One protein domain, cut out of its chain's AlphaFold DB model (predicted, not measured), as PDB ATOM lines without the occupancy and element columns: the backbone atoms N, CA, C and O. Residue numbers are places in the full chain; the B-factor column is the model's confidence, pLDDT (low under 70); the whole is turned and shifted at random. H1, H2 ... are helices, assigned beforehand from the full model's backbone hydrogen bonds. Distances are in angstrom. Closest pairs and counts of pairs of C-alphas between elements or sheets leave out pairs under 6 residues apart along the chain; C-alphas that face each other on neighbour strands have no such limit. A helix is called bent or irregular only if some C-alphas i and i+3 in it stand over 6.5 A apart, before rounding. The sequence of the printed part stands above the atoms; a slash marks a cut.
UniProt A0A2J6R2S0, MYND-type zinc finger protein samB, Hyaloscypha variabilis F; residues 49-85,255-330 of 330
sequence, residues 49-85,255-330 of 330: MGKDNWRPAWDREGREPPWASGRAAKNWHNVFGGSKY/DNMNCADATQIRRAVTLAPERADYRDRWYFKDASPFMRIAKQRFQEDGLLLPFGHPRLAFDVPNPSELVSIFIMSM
ATOM      1  N   MET A  49     189.761  97.947 137.299       89.81
ATOM      2  CA  MET A  49     189.841  98.526 135.950       89.81
ATOM      3  C   MET A  49     190.754  99.757 135.870       89.81
ATOM      4  O   MET A  49     191.225 100.099 134.788       89.81
ATOM      5  N   GLY A  50     191.041 100.408 137.000       89.12
ATOM      6  CA  GLY A  50     191.966 101.537 137.084       89.12
ATOM      7  C   GLY A  50     193.444 101.147 137.150       89.12
ATOM      8  O   GLY A  50     194.290 102.034 137.144       89.12
ATOM      9  N   LYS A  51     193.780  99.851 137.211       91.12
ATOM     10  CA  LYS A  51     195.171  99.381 137.316       91.12
ATOM     11  C   LYS A  51     195.782  99.097 135.947       91.12
ATOM     12  O   LYS A  51     195.144  98.447 135.123       91.12
ATOM     13  N   ASP A  52     197.038  99.476 135.727       89.69
ATOM     14  CA  ASP A  52     197.747  99.213 134.460       89.69
ATOM     15  C   ASP A  52     197.804  97.722 134.108       89.69
ATOM     16  O   ASP A  52     197.667  97.340 132.951       89.69
ATOM     17  N   ASN A  53     197.906  96.862 135.122       92.06
ATOM     18  CA  ASN A  53     197.957  95.411 134.964       92.06
ATOM     19  C   ASN A  53     196.579  94.725 134.897       92.06
ATOM     20  O   ASN A  53     196.504  93.505 135.053       92.06
ATOM     21  N   TRP A  54     195.486  95.475 134.724       94.50
ATOM     22  CA  TRP A  54     194.161  94.876 134.566       94.50
ATOM     23  C   TRP A  54     194.123  93.959 133.344       94.50
ATOM     24  O   TRP A  54     194.631  94.299 132.274       94.50
ATOM     25  N   ARG A  55     193.475  92.805 133.511       94.19
ATOM     26  CA  ARG A  55     193.288  91.805 132.466       94.19
ATOM     27  C   ARG A  55     191.818  91.388 132.368       94.19
ATOM     28  O   ARG A  55     191.154  91.363 133.411       94.19
ATOM     29  N   PRO A  56     191.339  91.028 131.162       94.44
ATOM     30  CA  PRO A  56     190.013  90.460 130.948       94.44
ATOM     31  C   PRO A  56     189.695  89.291 131.879       94.44
ATOM     32  O   PRO A  56     190.587  88.521 132.238       94.44
ATOM     33  N   ALA A  57     188.421  89.122 132.232       94.06
ATOM     34  CA  ALA A  57     187.965  88.000 133.050       94.06
ATOM     35  C   ALA A  57     188.347  86.647 132.431       94.06
ATOM     36  O   ALA A  57     188.975  85.833 133.103       94.06
ATOM     37  N   TRP A  58     188.075  86.454 131.136       93.50
ATOM     38  CA  TRP A  58     188.396  85.211 130.429       93.50
ATOM     39  C   TRP A  58     189.895  84.867 130.443       93.50
ATOM     40  O   TRP A  58     190.236  83.702 130.617       93.50
ATOM     41  N   ASP A  59     190.790  85.860 130.361       94.69
ATOM     42  CA  ASP A  59     192.245  85.644 130.459       94.69
ATOM     43  C   ASP A  59     192.652  85.213 131.876       94.69
ATOM     44  O   ASP A  59     193.384  84.243 132.052       94.69
ATOM     45  N   ARG A  60     192.130  85.893 132.906       95.31
ATOM     46  CA  ARG A  60     192.441  85.573 134.313       95.31
ATOM     47  C   ARG A  60     191.900  84.215 134.753       95.31
ATOM     48  O   ARG A  60     192.494  83.578 135.615       95.31
ATOM     49  N   GLU A  61     190.765  83.810 134.197       95.75
ATOM     50  CA  GLU A  61     190.079  82.555 134.510       95.75
ATOM     51  C   GLU A  61     190.562  81.387 133.634       95.75
ATOM     52  O   GLU A  61     190.128  80.257 133.841       95.75
ATOM     53  N   GLY A  62     191.436  81.639 132.652       93.69
ATOM     54  CA  GLY A  62     191.886  80.621 131.700       93.69
ATOM     55  C   GLY A  62     190.757  80.079 130.816       93.69
ATOM     56  O   GLY A  62     190.841  78.949 130.336       93.69
ATOM     57  N   ARG A  63     189.685  80.860 130.619       94.12
ATOM     58  CA  ARG A  63     188.565  80.493 129.749       94.12
ATOM     59  C   ARG A  63     188.884  80.832 128.304       94.12
ATOM     60  O   ARG A  63     189.404  81.903 127.993       94.12
ATOM     61  N   GLU A  64     188.465  79.952 127.405       90.62
ATOM     62  CA  GLU A  64     188.458  80.260 125.983       90.62
ATOM     63  C   GLU A  64     187.370  81.317 125.693       90.62
ATOM     64  O   GLU A  64     186.216  81.134 126.099       90.62
ATOM     65  N   PRO A  65     187.704  82.448 125.042       89.12
ATOM     66  CA  PRO A  65     186.725  83.495 124.806       89.12
ATOM     67  C   PRO A  65     185.695  83.062 123.747       89.12
ATOM     68  O   PRO A  65     186.043  82.331 122.817       89.12
ATOM     69  N   PRO A  66     184.454  83.588 123.785       86.25
ATOM     70  CA  PRO A  66     183.362  83.144 122.914       86.25
ATOM     71  C   PRO A  66     183.640  83.209 121.404       86.25
ATOM     72  O   PRO A  66     182.984  82.518 120.637       86.25
ATOM     73  N   TRP A  67     184.577  84.051 120.961       87.75
ATOM     74  CA  TRP A  67     184.940  84.231 119.548       87.75
ATOM     75  C   TRP A  67     186.170  83.425 119.106       87.75
ATOM     76  O   TRP A  67     186.599  83.586 117.965       87.75
ATOM     77  N   ALA A  68     186.785  82.619 119.974       86.06
ATOM     78  CA  ALA A  68     187.950  81.814 119.597       86.06
ATOM     79  C   ALA A  68     187.571  80.579 118.765       86.06
ATOM     80  O   ALA A  68     188.316  80.198 117.865       86.06
ATOM     81  N   SER A  69     186.390  79.999 119.000       82.00
ATOM     82  CA  SER A  69     185.936  78.785 118.318       82.00
ATOM     83  C   SER A  69     184.442  78.815 117.948       82.00
ATOM     84  O   SER A  69     183.699  79.759 118.229       82.00
ATOM     85  N   GLY A  70     183.996  77.792 117.210       82.56
ATOM     86  CA  GLY A  70     182.587  77.597 116.854       82.56
ATOM     87  C   GLY A  70     182.016  78.595 115.838       82.56
ATOM     88  O   GLY A  70     182.710  79.130 114.972       82.56
ATOM     89  N   ARG A  71     180.693  78.810 115.900       76.38
ATOM     90  CA  ARG A  71     179.958  79.691 114.969       76.38
ATOM     91  C   ARG A  71     180.324  81.167 115.151       76.38
ATOM     92  O   ARG A  71     180.352  81.898 114.166       76.38
ATOM     93  N   ALA A  72     180.620  81.589 116.378       78.00
ATOM     94  CA  ALA A  72     181.001  82.965 116.691       78.00
ATOM     95  C   ALA A  72     182.367  83.336 116.090       78.00
ATOM     96  O   ALA A  72     182.497  84.408 115.509       78.00
ATOM     97  N   ALA A  73     183.339  82.417 116.082       79.44
ATOM     98  CA  ALA A  73     184.619  82.630 115.395       79.44
ATOM     99  C   ALA A  73     184.467  82.903 113.885       79.44
ATOM    100  O   ALA A  73     185.273  83.614 113.287       79.44
ATOM    101  N   LYS A  74     183.407  82.369 113.261       81.06
ATOM    102  CA  LYS A  74     183.094  82.588 111.839       81.06
ATOM    103  C   LYS A  74     182.319  83.883 111.582       81.06
ATOM    104  O   LYS A  74     182.205  84.291 110.430       81.06
ATOM    105  N   ASN A  75     181.774  84.527 112.615       77.31
ATOM    106  CA  ASN A  75     180.986  85.746 112.477       77.31
ATOM    107  C   ASN A  75     181.814  86.971 112.878       77.31
ATOM    108  O   ASN A  75     181.968  87.276 114.057       77.31
ATOM    109  N   TRP A  76     182.311  87.721 111.897       65.44
ATOM    110  CA  TRP A  76     183.157  88.891 112.160       65.44
ATOM    111  C   TRP A  76     182.424  90.013 112.899       65.44
ATOM    112  O   TRP A  76     183.040  90.743 113.676       65.44
ATOM    113  N   HIS A  77     181.106  90.117 112.717       67.31
ATOM    114  CA  HIS A  77     180.299  91.169 113.330       67.31
ATOM    115  C   HIS A  77     179.864  90.837 114.762       67.31
ATOM    116  O   HIS A  77     179.577  91.760 115.520       67.31
ATOM    117  N   ASN A  78     179.848  89.549 115.146       71.00
ATOM    118  CA  ASN A  78     179.413  89.066 116.465       71.00
ATOM    119  C   ASN A  78     178.181  89.827 116.984       71.00
ATOM    120  O   ASN A  78     178.248  90.506 118.012       71.00
ATOM    121  N   VAL A  79     177.087  89.767 116.223       69.81
ATOM    122  CA  VAL A  79     175.846  90.506 116.501       69.81
ATOM    123  C   VAL A  79     175.213  90.004 117.804       69.81
ATOM    124  O   VAL A  79     175.252  88.806 118.089       69.81
ATOM    125  N   PHE A  80     174.661  90.918 118.600       70.69
ATOM    126  CA  PHE A  80     173.933  90.617 119.830       70.69
ATOM    127  C   PHE A  80     172.788  91.610 120.012       70.69
ATOM    128  O   PHE A  80     173.000  92.807 119.823       70.69
ATOM    129  N   GLY A  81     171.615  91.111 120.405       72.62
ATOM    130  CA  GLY A  81     170.375  91.888 120.415       72.62
ATOM    131  C   GLY A  81     169.849  92.146 119.001       72.62
ATOM    132  O   GLY A  81     170.178  91.409 118.065       72.62
ATOM    133  N   GLY A  82     169.033  93.192 118.855       66.19
ATOM    134  CA  GLY A  82     168.480  93.593 117.563       66.19
ATOM    135  C   GLY A  82     169.537  93.960 116.512       66.19
ATOM    136  O   GLY A  82     170.689  94.270 116.812       66.19
ATOM    137  N   SER A  83     169.127  93.949 115.243       66.88
ATOM    138  CA  SER A  83     169.987  94.251 114.088       66.88
ATOM    139  C   SER A  83     170.141  95.745 113.787       66.88
ATOM    140  O   SER A  83     170.769  96.103 112.790       66.88
ATOM    141  N   LYS A  84     169.543  96.617 114.605       71.44
ATOM    142  CA  LYS A  84     169.629  98.068 114.436       71.44
ATOM    143  C   LYS A  84     170.943  98.598 114.998       71.44
ATOM    144  O   LYS A  84     171.474  98.077 115.976       71.44
ATOM    145  N   TYR A  85     171.473  99.639 114.372       68.69
ATOM    146  CA  TYR A  85     172.677 100.322 114.823       68.69
ATOM    147  C   TYR A  85     172.312 101.726 115.288       68.69
ATOM    148  O   TYR A  85     171.681 102.490 114.566       68.69
ATOM    149  N   ASP A 255     154.211 107.842 127.606       79.31
ATOM    150  CA  ASP A 255     153.602 108.115 128.924       79.31
ATOM    151  C   ASP A 255     153.977 107.080 130.001       79.31
ATOM    152  O   ASP A 255     153.992 107.370 131.197       79.31
ATOM    153  N   ASN A 256     154.281 105.852 129.582       80.56
ATOM    154  CA  ASN A 256     154.662 104.740 130.446       80.56
ATOM    155  C   ASN A 256     156.182 104.576 130.617       80.56
ATOM    156  O   ASN A 256     156.604 103.578 131.196       80.56
ATOM    157  N   MET A 257     157.001 105.498 130.104       83.88
ATOM    158  CA  MET A 257     158.457 105.390 130.126       83.88
ATOM    159  C   MET A 257     159.078 106.409 131.079       83.88
ATOM    160  O   MET A 257     159.102 107.608 130.810       83.88
ATOM    161  N   ASN A 258     159.660 105.921 132.175       87.88
ATOM    162  CA  ASN A 258     160.467 106.751 133.070       87.88
ATOM    163  C   ASN A 258     161.982 106.520 132.860       87.88
ATOM    164  O   ASN A 258     162.418 105.630 132.127       87.88
ATOM    165  N   CYS A 259     162.816 107.326 133.526       89.56
ATOM    166  CA  CYS A 259     164.278 107.224 133.433       89.56
ATOM    167  C   CYS A 259     164.846 105.888 133.927       89.56
ATOM    168  O   CYS A 259     165.878 105.441 133.418       89.56
ATOM    169  N   ALA A 260     164.205 105.250 134.911       90.00
ATOM    170  CA  ALA A 260     164.634 103.948 135.408       90.00
ATOM    171  C   ALA A 260     164.388 102.861 134.353       90.00
ATOM    172  O   ALA A 260     165.304 102.087 134.074       90.00
ATOM    173  N   ASP A 261     163.223 102.876 133.700       88.00
ATOM    174  CA  ASP A 261     162.881 101.945 132.620       88.00
ATOM    175  C   ASP A 261     163.835 102.120 131.432       88.00
ATOM    176  O   ASP A 261     164.463 101.160 130.984       88.00
ATOM    177  N   ALA A 262     164.037 103.364 130.984       87.38
ATOM    178  CA  ALA A 262     164.982 103.712 129.921       87.38
ATOM    179  C   ALA A 262     166.402 103.197 130.219       87.38
ATOM    180  O   ALA A 262     167.061 102.578 129.375       87.38
ATOM    181  N   THR A 263     166.863 103.409 131.454       88.75
ATOM    182  CA  THR A 263     168.171 102.935 131.920       88.75
ATOM    183  C   THR A 263     168.234 101.409 131.930       88.75
ATOM    184  O   THR A 263     169.237 100.831 131.503       88.75
ATOM    185  N   GLN A 264     167.179 100.736 132.392       88.81
ATOM    186  CA  GLN A 264     167.113  99.281 132.446       88.81
ATOM    187  C   GLN A 264     167.166  98.661 131.047       88.81
ATOM    188  O   GLN A 264     167.988  97.772 130.817       88.81
ATOM    189  N   ILE A 265     166.357  99.158 130.108       86.06
ATOM    190  CA  ILE A 265     166.330  98.679 128.720       86.06
ATOM    191  C   ILE A 265     167.717  98.837 128.092       86.06
ATOM    192  O   ILE A 265     168.278  97.892 127.535       86.06
ATOM    193  N   ARG A 266     168.336 100.012 128.250       86.81
ATOM    194  CA  ARG A 266     169.676 100.246 127.710       86.81
ATOM    195  C   ARG A 266     170.722  99.316 128.327       86.81
ATOM    196  O   ARG A 266     171.594  98.814 127.611       86.81
ATOM    197  N   ARG A 267     170.671  99.075 129.641       89.06
ATOM    198  CA  ARG A 267     171.591  98.153 130.333       89.06
ATOM    199  C   ARG A 267     171.408  96.710 129.882       89.06
ATOM    200  O   ARG A 267     172.413  96.014 129.757       89.06
ATOM    201  N   ALA A 268     170.181  96.285 129.586       86.75
ATOM    202  CA  ALA A 268     169.907  94.945 129.071       86.75
ATOM    203  C   ALA A 268     170.679  94.661 127.771       86.75
ATOM    204  O   ALA A 268     171.132  93.541 127.564       86.75
ATOM    205  N   VAL A 269     170.913  95.686 126.944       81.81
ATOM    206  CA  VAL A 269     171.700  95.567 125.706       81.81
ATOM    207  C   VAL A 269     173.194  95.821 125.948       81.81
ATOM    208  O   VAL A 269     174.049  95.020 125.571       81.81
ATOM    209  N   THR A 270     173.541  96.938 126.591       84.75
ATOM    210  CA  THR A 270     174.939  97.400 126.717       84.75
ATOM    211  C   THR A 270     175.753  96.603 127.739       84.75
ATOM    212  O   THR A 270     176.944  96.353 127.528       84.75
ATOM    213  N   LEU A 271     175.114  96.145 128.820       90.06
ATOM    214  CA  LEU A 271     175.731  95.389 129.912       90.06
ATOM    215  C   LEU A 271     175.331  93.910 129.942       90.06
ATOM    216  O   LEU A 271     175.675  93.217 130.899       90.06
ATOM    217  N   ALA A 272     174.711  93.403 128.873       89.69
ATOM    218  CA  ALA A 272     174.350  91.995 128.724       89.69
ATOM    219  C   ALA A 272     175.488  91.047 129.166       89.69
ATOM    220  O   ALA A 272     176.637  91.253 128.736       89.69
ATOM    221  N   PRO A 273     175.231  90.042 130.024       90.44
ATOM    222  CA  PRO A 273     176.253  89.104 130.491       90.44
ATOM    223  C   PRO A 273     176.985  88.385 129.350       90.44
ATOM    224  O   PRO A 273     178.206  88.250 129.383       90.44
ATOM    225  N   GLU A 274     176.273  88.041 128.278       87.44
ATOM    226  CA  GLU A 274     176.789  87.390 127.066       87.44
ATOM    227  C   GLU A 274     177.821  88.255 126.325       87.44
ATOM    228  O   GLU A 274     178.591  87.773 125.491       87.44
ATOM    229  N   ARG A 275     177.842  89.560 126.620       87.69
ATOM    230  CA  ARG A 275     178.759  90.544 126.038       87.69
ATOM    231  C   ARG A 275     179.908  90.926 126.955       87.69
ATOM    232  O   ARG A 275     180.746  91.718 126.527       87.69
ATOM    233  N   ALA A 276     180.000  90.351 128.155       91.75
ATOM    234  CA  ALA A 276     181.058  90.660 129.115       91.75
ATOM    235  C   ALA A 276     182.458  90.484 128.516       91.75
ATOM    236  O   ALA A 276     183.230  91.440 128.483       91.75
ATOM    237  N   ASP A 277     182.749  89.322 127.928       91.81
ATOM    238  CA  ASP A 277     184.070  89.067 127.348       91.81
ATOM    239  C   ASP A 277     184.361  90.008 126.160       91.81
ATOM    240  O   ASP A 277     185.484  90.491 126.001       91.81
ATOM    241  N   TYR A 278     183.348  90.347 125.351       89.31
ATOM    242  CA  TYR A 278     183.502  91.295 124.240       89.31
ATOM    243  C   TYR A 278     183.837  92.699 124.745       89.31
ATOM    244  O   TYR A 278     184.727  93.346 124.193       89.31
ATOM    245  N   ARG A 279     183.158  93.168 125.801       91.25
ATOM    246  CA  ARG A 279     183.480  94.440 126.463       91.25
ATOM    247  C   ARG A 279     184.900  94.425 127.009       91.25
ATOM    248  O   ARG A 279     185.669  95.335 126.707       91.25
ATOM    249  N   ASP A 280     185.274  93.365 127.718       93.06
ATOM    250  CA  ASP A 280     186.614  93.218 128.281       93.06
ATOM    251  C   ASP A 280     187.699  93.247 127.200       93.06
ATOM    252  O   ASP A 280     188.733  93.891 127.372       93.06
ATOM    253  N   ARG A 281     187.452  92.614 126.046       90.75
ATOM    254  CA  ARG A 281     188.345  92.681 124.883       90.75
ATOM    255  C   ARG A 281     188.540  94.115 124.394       90.75
ATOM    256  O   ARG A 281     189.651  94.465 123.998       90.75
ATOM    257  N   TRP A 282     187.486  94.930 124.373       88.25
ATOM    258  CA  TRP A 282     187.590  96.338 123.980       88.25
ATOM    259  C   TRP A 282     188.334  97.164 125.023       88.25
ATOM    260  O   TRP A 282     189.216  97.933 124.654       88.25
ATOM    261  N   TYR A 283     188.045  96.957 126.307       91.81
ATOM    262  CA  TYR A 283     188.740  97.633 127.401       91.81
ATOM    263  C   TYR A 283     190.218  97.280 127.458       91.81
ATOM    264  O   TYR A 283     191.048  98.143 127.720       91.81
ATOM    265  N   PHE A 284     190.584  96.037 127.159       91.19
ATOM    266  CA  PHE A 284     191.983  95.624 127.139       91.19
ATOM    267  C   PHE A 284     192.823  96.381 126.102       91.19
ATOM    268  O   PHE A 284     194.020  96.560 126.299       91.19
ATOM    269  N   LYS A 285     192.199  96.858 125.019       88.56
ATOM    270  CA  LYS A 285     192.864  97.640 123.967       88.56
ATOM    271  C   LYS A 285     192.977  99.131 124.293       88.56
ATOM    272  O   LYS A 285     193.556  99.869 123.499       88.56
ATOM    273  N   ASP A 286     192.386  99.597 125.392       88.94
ATOM    274  CA  ASP A 286     192.414 101.016 125.724       88.94
ATOM    275  C   ASP A 286     193.797 101.470 126.172       88.94
ATOM    276  O   ASP A 286     194.442 100.844 127.011       88.94
ATOM    277  N   ALA A 287     194.217 102.619 125.645       83.50
ATOM    278  CA  ALA A 287     195.535 103.187 125.901       83.50
ATOM    279  C   ALA A 287     195.740 103.639 127.357       83.50
ATOM    280  O   ALA A 287     196.879 103.789 127.789       83.50
ATOM    281  N   SER A 288     194.665 103.881 128.120       87.25
ATOM    282  CA  SER A 288     194.770 104.260 129.532       87.25
ATOM    283  C   SER A 288     193.760 103.524 130.419       87.25
ATOM    284  O   SER A 288     192.610 103.320 130.010       87.25
ATOM    285  N   PRO A 289     194.126 103.200 131.675       87.69
ATOM    286  CA  PRO A 289     193.208 102.563 132.614       87.69
ATOM    287  C   PRO A 289     191.903 103.331 132.830       87.69
ATOM    288  O   PRO A 289     190.828 102.737 132.915       87.69
ATOM    289  N   PHE A 290     191.982 104.662 132.887       89.19
ATOM    290  CA  PHE A 290     190.826 105.510 133.164       89.19
ATOM    291  C   PHE A 290     189.875 105.653 131.968       89.19
ATOM    292  O   PHE A 290     188.693 105.921 132.181       89.19
ATOM    293  N   MET A 291     190.327 105.404 130.731       90.44
ATOM    294  CA  MET A 291     189.419 105.297 129.581       90.44
ATOM    295  C   MET A 291     188.462 104.113 129.730       90.44
ATOM    296  O   MET A 291     187.273 104.270 129.460       90.44
ATOM    297  N   ARG A 292     188.939 102.970 130.243       91.44
ATOM    298  CA  ARG A 292     188.092 101.791 130.508       91.44
ATOM    299  C   ARG A 292     186.977 102.128 131.487       91.44
ATOM    300  O   ARG A 292     185.816 101.826 131.246       91.44
ATOM    301  N   ILE A 293     187.341 102.819 132.565       91.75
ATOM    302  CA  ILE A 293     186.407 103.302 133.583       91.75
ATOM    303  C   ILE A 293     185.367 104.255 132.976       91.75
ATOM    304  O   ILE A 293     184.178 104.132 133.260       91.75
ATOM    305  N   ALA A 294     185.796 105.208 132.146       91.19
ATOM    306  CA  ALA A 294     184.884 106.161 131.520       91.19
ATOM    307  C   ALA A 294     183.903 105.473 130.559       91.19
ATOM    308  O   ALA A 294     182.707 105.752 130.606       91.19
ATOM    309  N   LYS A 295     184.385 104.528 129.742       91.06
ATOM    310  CA  LYS A 295     183.535 103.735 128.846       91.06
ATOM    311  C   LYS A 295     182.567 102.837 129.607       91.06
ATOM    312  O   LYS A 295     181.404 102.767 129.226       91.06
ATOM    313  N   GLN A 296     183.022 102.200 130.684       91.19
ATOM    314  CA  GLN A 296     182.165 101.400 131.555       91.19
ATOM    315  C   GLN A 296     181.032 102.244 132.127       91.19
ATOM    316  O   GLN A 296     179.871 101.859 132.034       91.19
ATOM    317  N   ARG A 297     181.350 103.445 132.609       91.50
ATOM    318  CA  ARG A 297     180.340 104.367 133.117       91.50
ATOM    319  C   ARG A 297     179.340 104.785 132.039       91.50
ATOM    320  O   ARG A 297     178.146 104.720 132.285       91.50
ATOM    321  N   PHE A 298     179.806 105.105 130.829       92.12
ATOM    322  CA  PHE A 298     178.920 105.385 129.692       92.12
ATOM    323  C   PHE A 298     178.030 104.189 129.321       92.12
ATOM    324  O   PHE A 298     176.899 104.356 128.872       92.12
ATOM    325  N   GLN A 299     178.499 102.955 129.489       90.06
ATOM    326  CA  GLN A 299     177.653 101.778 129.295       90.06
ATOM    327  C   GLN A 299     176.638 101.604 130.432       90.06
ATOM    328  O   GLN A 299     175.530 101.153 130.177       90.06
ATOM    329  N   GLU A 300     176.960 102.019 131.653       90.06
ATOM    330  CA  GLU A 300     176.056 101.943 132.803       90.06
ATOM    331  C   GLU A 300     174.973 103.022 132.818       90.06
ATOM    332  O   GLU A 300     173.838 102.721 133.187       90.06
ATOM    333  N   ASP A 301     175.302 104.267 132.479       90.25
ATOM    334  CA  ASP A 301     174.374 105.405 132.572       90.25
ATOM    335  C   ASP A 301     173.915 105.946 131.212       90.25
ATOM    336  O   ASP A 301     172.870 106.579 131.124       90.25
ATOM    337  N   GLY A 302     174.656 105.668 130.140       91.00
ATOM    338  CA  GLY A 302     174.343 106.170 128.809       91.00
ATOM    339  C   GLY A 302     174.557 107.660 128.618       91.00
ATOM    340  O   GLY A 302     173.991 108.204 127.683       91.00
ATOM    341  N   LEU A 303     175.351 108.330 129.451       91.94
ATOM    342  CA  LEU A 303     175.556 109.776 129.370       91.94
ATOM    343  C   LEU A 303     176.919 110.109 128.770       91.94
ATOM    344  O   LEU A 303     177.959 109.825 129.375       91.94
ATOM    345  N   LEU A 304     176.933 110.747 127.596       91.62
ATOM    346  CA  LEU A 304     178.179 111.199 126.979       91.62
ATOM    347  C   LEU A 304     178.685 112.456 127.695       91.62
ATOM    348  O   LEU A 304     178.374 113.581 127.319       91.62
ATOM    349  N   LEU A 305     179.447 112.243 128.765       89.25
ATOM    350  CA  LEU A 305     179.906 113.285 129.677       89.25
ATOM    351  C   LEU A 305     181.377 113.100 130.062       89.25
ATOM    352  O   LEU A 305     181.848 111.963 130.190       89.25
ATOM    353  N   PRO A 306     182.097 114.193 130.385       87.69
ATOM    354  CA  PRO A 306     183.316 114.088 131.170       87.69
ATOM    355  C   PRO A 306     183.048 113.277 132.442       87.69
ATOM    356  O   PRO A 306     182.021 113.452 133.097       87.69
ATOM    357  N   PHE A 307     183.981 112.405 132.834       85.56
ATOM    358  CA  PHE A 307     183.742 111.445 133.919       85.56
ATOM    359  C   PHE A 307     183.233 112.105 135.214       85.56
ATOM    360  O   PHE A 307     182.316 111.598 135.855       85.56
ATOM    361  N   GLY A 308     183.806 113.246 135.597       82.25
ATOM    362  CA  GLY A 308     183.409 113.975 136.800       82.25
ATOM    363  C   GLY A 308     182.129 114.802 136.667       82.25
ATOM    364  O   GLY A 308     181.676 115.312 137.676       82.25
ATOM    365  N   HIS A 309     181.549 114.963 135.477       85.75
ATOM    366  CA  HIS A 309     180.436 115.889 135.283       85.75
ATOM    367  C   HIS A 309     179.170 115.429 136.051       85.75
ATOM    368  O   HIS A 309     178.874 114.224 136.070       85.75
ATOM    369  N   PRO A 310     178.428 116.351 136.699       84.31
ATOM    370  CA  PRO A 310     177.177 116.036 137.389       84.31
ATOM    371  C   PRO A 310     176.131 115.412 136.465       84.31
ATOM    372  O   PRO A 310     176.008 115.777 135.307       84.31
ATOM    373  N   ARG A 311     175.337 114.477 136.987       87.44
ATOM    374  CA  ARG A 311     174.332 113.736 136.194       87.44
ATOM    375  C   ARG A 311     172.894 114.130 136.503       87.44
ATOM    376  O   ARG A 311     171.979 113.702 135.825       87.44
ATOM    377  N   LEU A 312     172.714 114.956 137.529       84.38
ATOM    378  CA  LEU A 312     171.417 115.293 138.118       84.38
ATOM    379  C   LEU A 312     170.482 116.019 137.148       84.38
ATOM    380  O   LEU A 312     169.273 115.907 137.278       84.38
ATOM    381  N   ALA A 313     171.047 116.758 136.194       85.38
ATOM    382  CA  ALA A 313     170.280 117.491 135.200       85.38
ATOM    383  C   ALA A 313     169.844 116.631 134.003       85.38
ATOM    384  O   ALA A 313     169.179 117.154 133.125       85.38
ATOM    385  N   PHE A 314     170.238 115.355 133.936       91.19
ATOM    386  CA  PHE A 314     169.855 114.427 132.871       91.19
ATOM    387  C   PHE A 314     168.673 113.591 133.358       91.19
ATOM    388  O   PHE A 314     168.832 112.460 133.815       91.19
ATOM    389  N   ASP A 315     167.501 114.216 133.339       89.75
ATOM    390  CA  ASP A 315     166.296 113.795 134.053       89.75
ATOM    391  C   ASP A 315     165.167 113.318 133.137       89.75
ATOM    392  O   ASP A 315     164.119 112.909 133.635       89.75
ATOM    393  N   VAL A 316     165.383 113.330 131.821       92.38
ATOM    394  CA  VAL A 316     164.387 112.935 130.828       92.38
ATOM    395  C   VAL A 316     164.963 111.883 129.881       92.38
ATOM    396  O   VAL A 316     166.080 112.056 129.397       92.38
ATOM    397  N   PRO A 317     164.236 110.800 129.557       93.44
ATOM    398  CA  PRO A 317     164.686 109.860 128.541       93.44
ATOM    399  C   PRO A 317     164.802 110.509 127.159       93.44
ATOM    400  O   PRO A 317     163.935 111.277 126.757       93.44
ATOM    401  N   ASN A 318     165.856 110.189 126.410       93.00
ATOM    402  CA  ASN A 318     166.023 110.697 125.052       93.00
ATOM    403  C   ASN A 318     165.120 109.915 124.079       93.00
ATOM    404  O   ASN A 318     165.440 108.759 123.779       93.00
ATOM    405  N   PRO A 319     164.037 110.508 123.541       90.38
ATOM    406  CA  PRO A 319     163.102 109.785 122.679       90.38
ATOM    407  C   PRO A 319     163.765 109.273 121.393       90.38
ATOM    408  O   PRO A 319     163.468 108.169 120.940       90.38
ATOM    409  N   SER A 320     164.742 110.011 120.854       84.56
ATOM    410  CA  SER A 320     165.438 109.625 119.619       84.56
ATOM    411  C   SER A 320     166.317 108.373 119.766       84.56
ATOM    412  O   SER A 320     166.471 107.597 118.819       84.56
ATOM    413  N   GLU A 321     166.844 108.129 120.967       78.38
ATOM    414  CA  GLU A 321     167.610 106.922 121.292       78.38
ATOM    415  C   GLU A 321     166.691 105.800 121.790       78.38
ATOM    416  O   GLU A 321     166.904 104.635 121.461       78.38
ATOM    417  N   LEU A 322     165.636 106.134 122.539       71.06
ATOM    418  CA  LEU A 322     164.691 105.165 123.090       71.06
ATOM    419  C   LEU A 322     163.936 104.380 122.026       71.06
ATOM    420  O   LEU A 322     163.882 103.159 122.133       71.06
ATOM    421  N   VAL A 323     163.375 105.046 121.013       59.50
ATOM    422  CA  VAL A 323     162.633 104.357 119.943       59.50
ATOM    423  C   VAL A 323     163.541 103.335 119.250       59.50
ATOM    424  O   VAL A 323     163.140 102.200 118.999       59.50
ATOM    425  N   SER A 324     164.812 103.691 119.060       57.88
ATOM    426  CA  SER A 324     165.820 102.812 118.470       57.88
ATOM    427  C   SER A 324     166.211 101.652 119.405       57.88
ATOM    428  O   SER A 324     166.284 100.503 118.969       57.88
ATOM    429  N   ILE A 325     166.435 101.921 120.699       55.50
ATOM    430  CA  ILE A 325     166.862 100.935 121.709       55.50
ATOM    431  C   ILE A 325     165.729  99.969 122.089       55.50
ATOM    432  O   ILE A 325     165.986  98.778 122.257       55.50
ATOM    433  N   PHE A 326     164.489 100.447 122.208       48.78
ATOM    434  CA  PHE A 326     163.324  99.616 122.520       48.78
ATOM    435  C   PHE A 326     163.166  98.511 121.470       48.78
ATOM    436  O   PHE A 326     163.030  97.338 121.815       48.78
ATOM    437  N   ILE A 327     163.347  98.857 120.192       45.41
ATOM    438  CA  ILE A 327     163.337  97.897 119.082       45.41
ATOM    439  C   ILE A 327     164.540  96.939 119.133       45.41
ATOM    440  O   ILE A 327     164.436  95.809 118.672       45.41
ATOM    441  N   MET A 328     165.679  97.345 119.706       43.25
ATOM    442  CA  MET A 328     166.820  96.439 119.916       43.25
ATOM    443  C   MET A 328     166.630  95.459 121.083       43.25
ATOM    444  O   MET A 328     167.383  94.484 121.162       43.25
ATOM    445  N   SER A 329     165.693  95.747 121.993       35.03
ATOM    446  CA  SER A 329     165.423  94.967 123.209       35.03
ATOM    447  C   SER A 329     164.270  93.962 123.088       35.03
ATOM    448  O   SER A 329     164.163  93.087 123.949       35.03
ATOM    449  N   MET A 330     163.435  94.083 122.047       32.53
ATOM    450  CA  MET A 330     162.410  93.099 121.661       32.53
ATOM    451  C   MET A 330     162.990  92.023 120.741       32.53
ATOM    452  O   MET A 330     162.543  90.863 120.859       32.53
TER     453      MET A 330
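This is residues 49 to 85 and 255 to 330 of the 330 residues of the protein "MYND-type zinc finger protein samB" of Hyaloscypha variabilis F (UniProt A0A2J6R2S0). H4 and H5 make a narrow V, H5 folding back until its last residues meet the end of H3, and H6 crosses H3. Two short helices, H1 and H2, lie farthest from the middle, in a first segment that a cut parts from the rest. The printed part has 113 residues with six named helices, H1 to H6 in order, and no named strand; its class is all helix, though under half of the residues are in named elements. It is only just loose, close to compact, with a radius of gyration of the C-alphas of 16.0 A, and spans 46 by 34 by 19 A.

Find C-alpha 57 at (187.965, 88.000, 133.050), where H1, residues 57 to 60, begins; it is 5.2 A long. H2, residues 70 to 73, is 5.6 A long. Beyond the cut, H3 runs from 259 to 270, 16.0 A, and H4 from 273 to 284, 17.4 A. H4 is irregular, with C-alphas 274 and 277 7.5 A apart. H5, residues 289 to 301, is 19.0 A long, and H6, residues 319 to 329, 15.0 A, ends at C-alpha 329, (165.423, 94.967, 123.209).

Look first at H1 and H4: they only just touch, with 3 pairs of C-alphas within 8 A, the closest those of Trp 58 and Asp 277, 6.6 A; H4 does so with residues 277 to 280 alone. H2 touches no helix. H3 and H4 meet only through their link. H3 touches H5, residues 299 to 301 alone, at a steep tilt of 54 degrees, opposite ways; the closest C-alphas are those of Thr 270 and Gln 299, 5.8 A. H3 touches H6, closest at the C-alphas of Arg 266 and Ile 325, 6.7 A, at a steep tilt of 49 degrees, the same way. H4 and H5 are close but not clearly touching, at a shallow tilt of 31 degrees, opposite ways; the closest C-alphas, of Tyr 283 and Arg 292, are 5.2 A apart. Every O i to N i+4 pair is within hydrogen-bond range in H3, against 6 of 8 in H4, 8 of 9 in H5 and 5 of 7 in H6; H1 and H2 are too short for such a pair.

The C-alphas of Gly 62 and Asp 255 are the two farthest apart, 47.2 A. Residues 86 to 254 are not printed, and C-alphas 85 and 255 are 25.0 A apart across the cut. The link from H5 to H6 is long, 17 residues. The printed part's mean pLDDT is 83.7; 14 residues are under 70, among them 323 to 330.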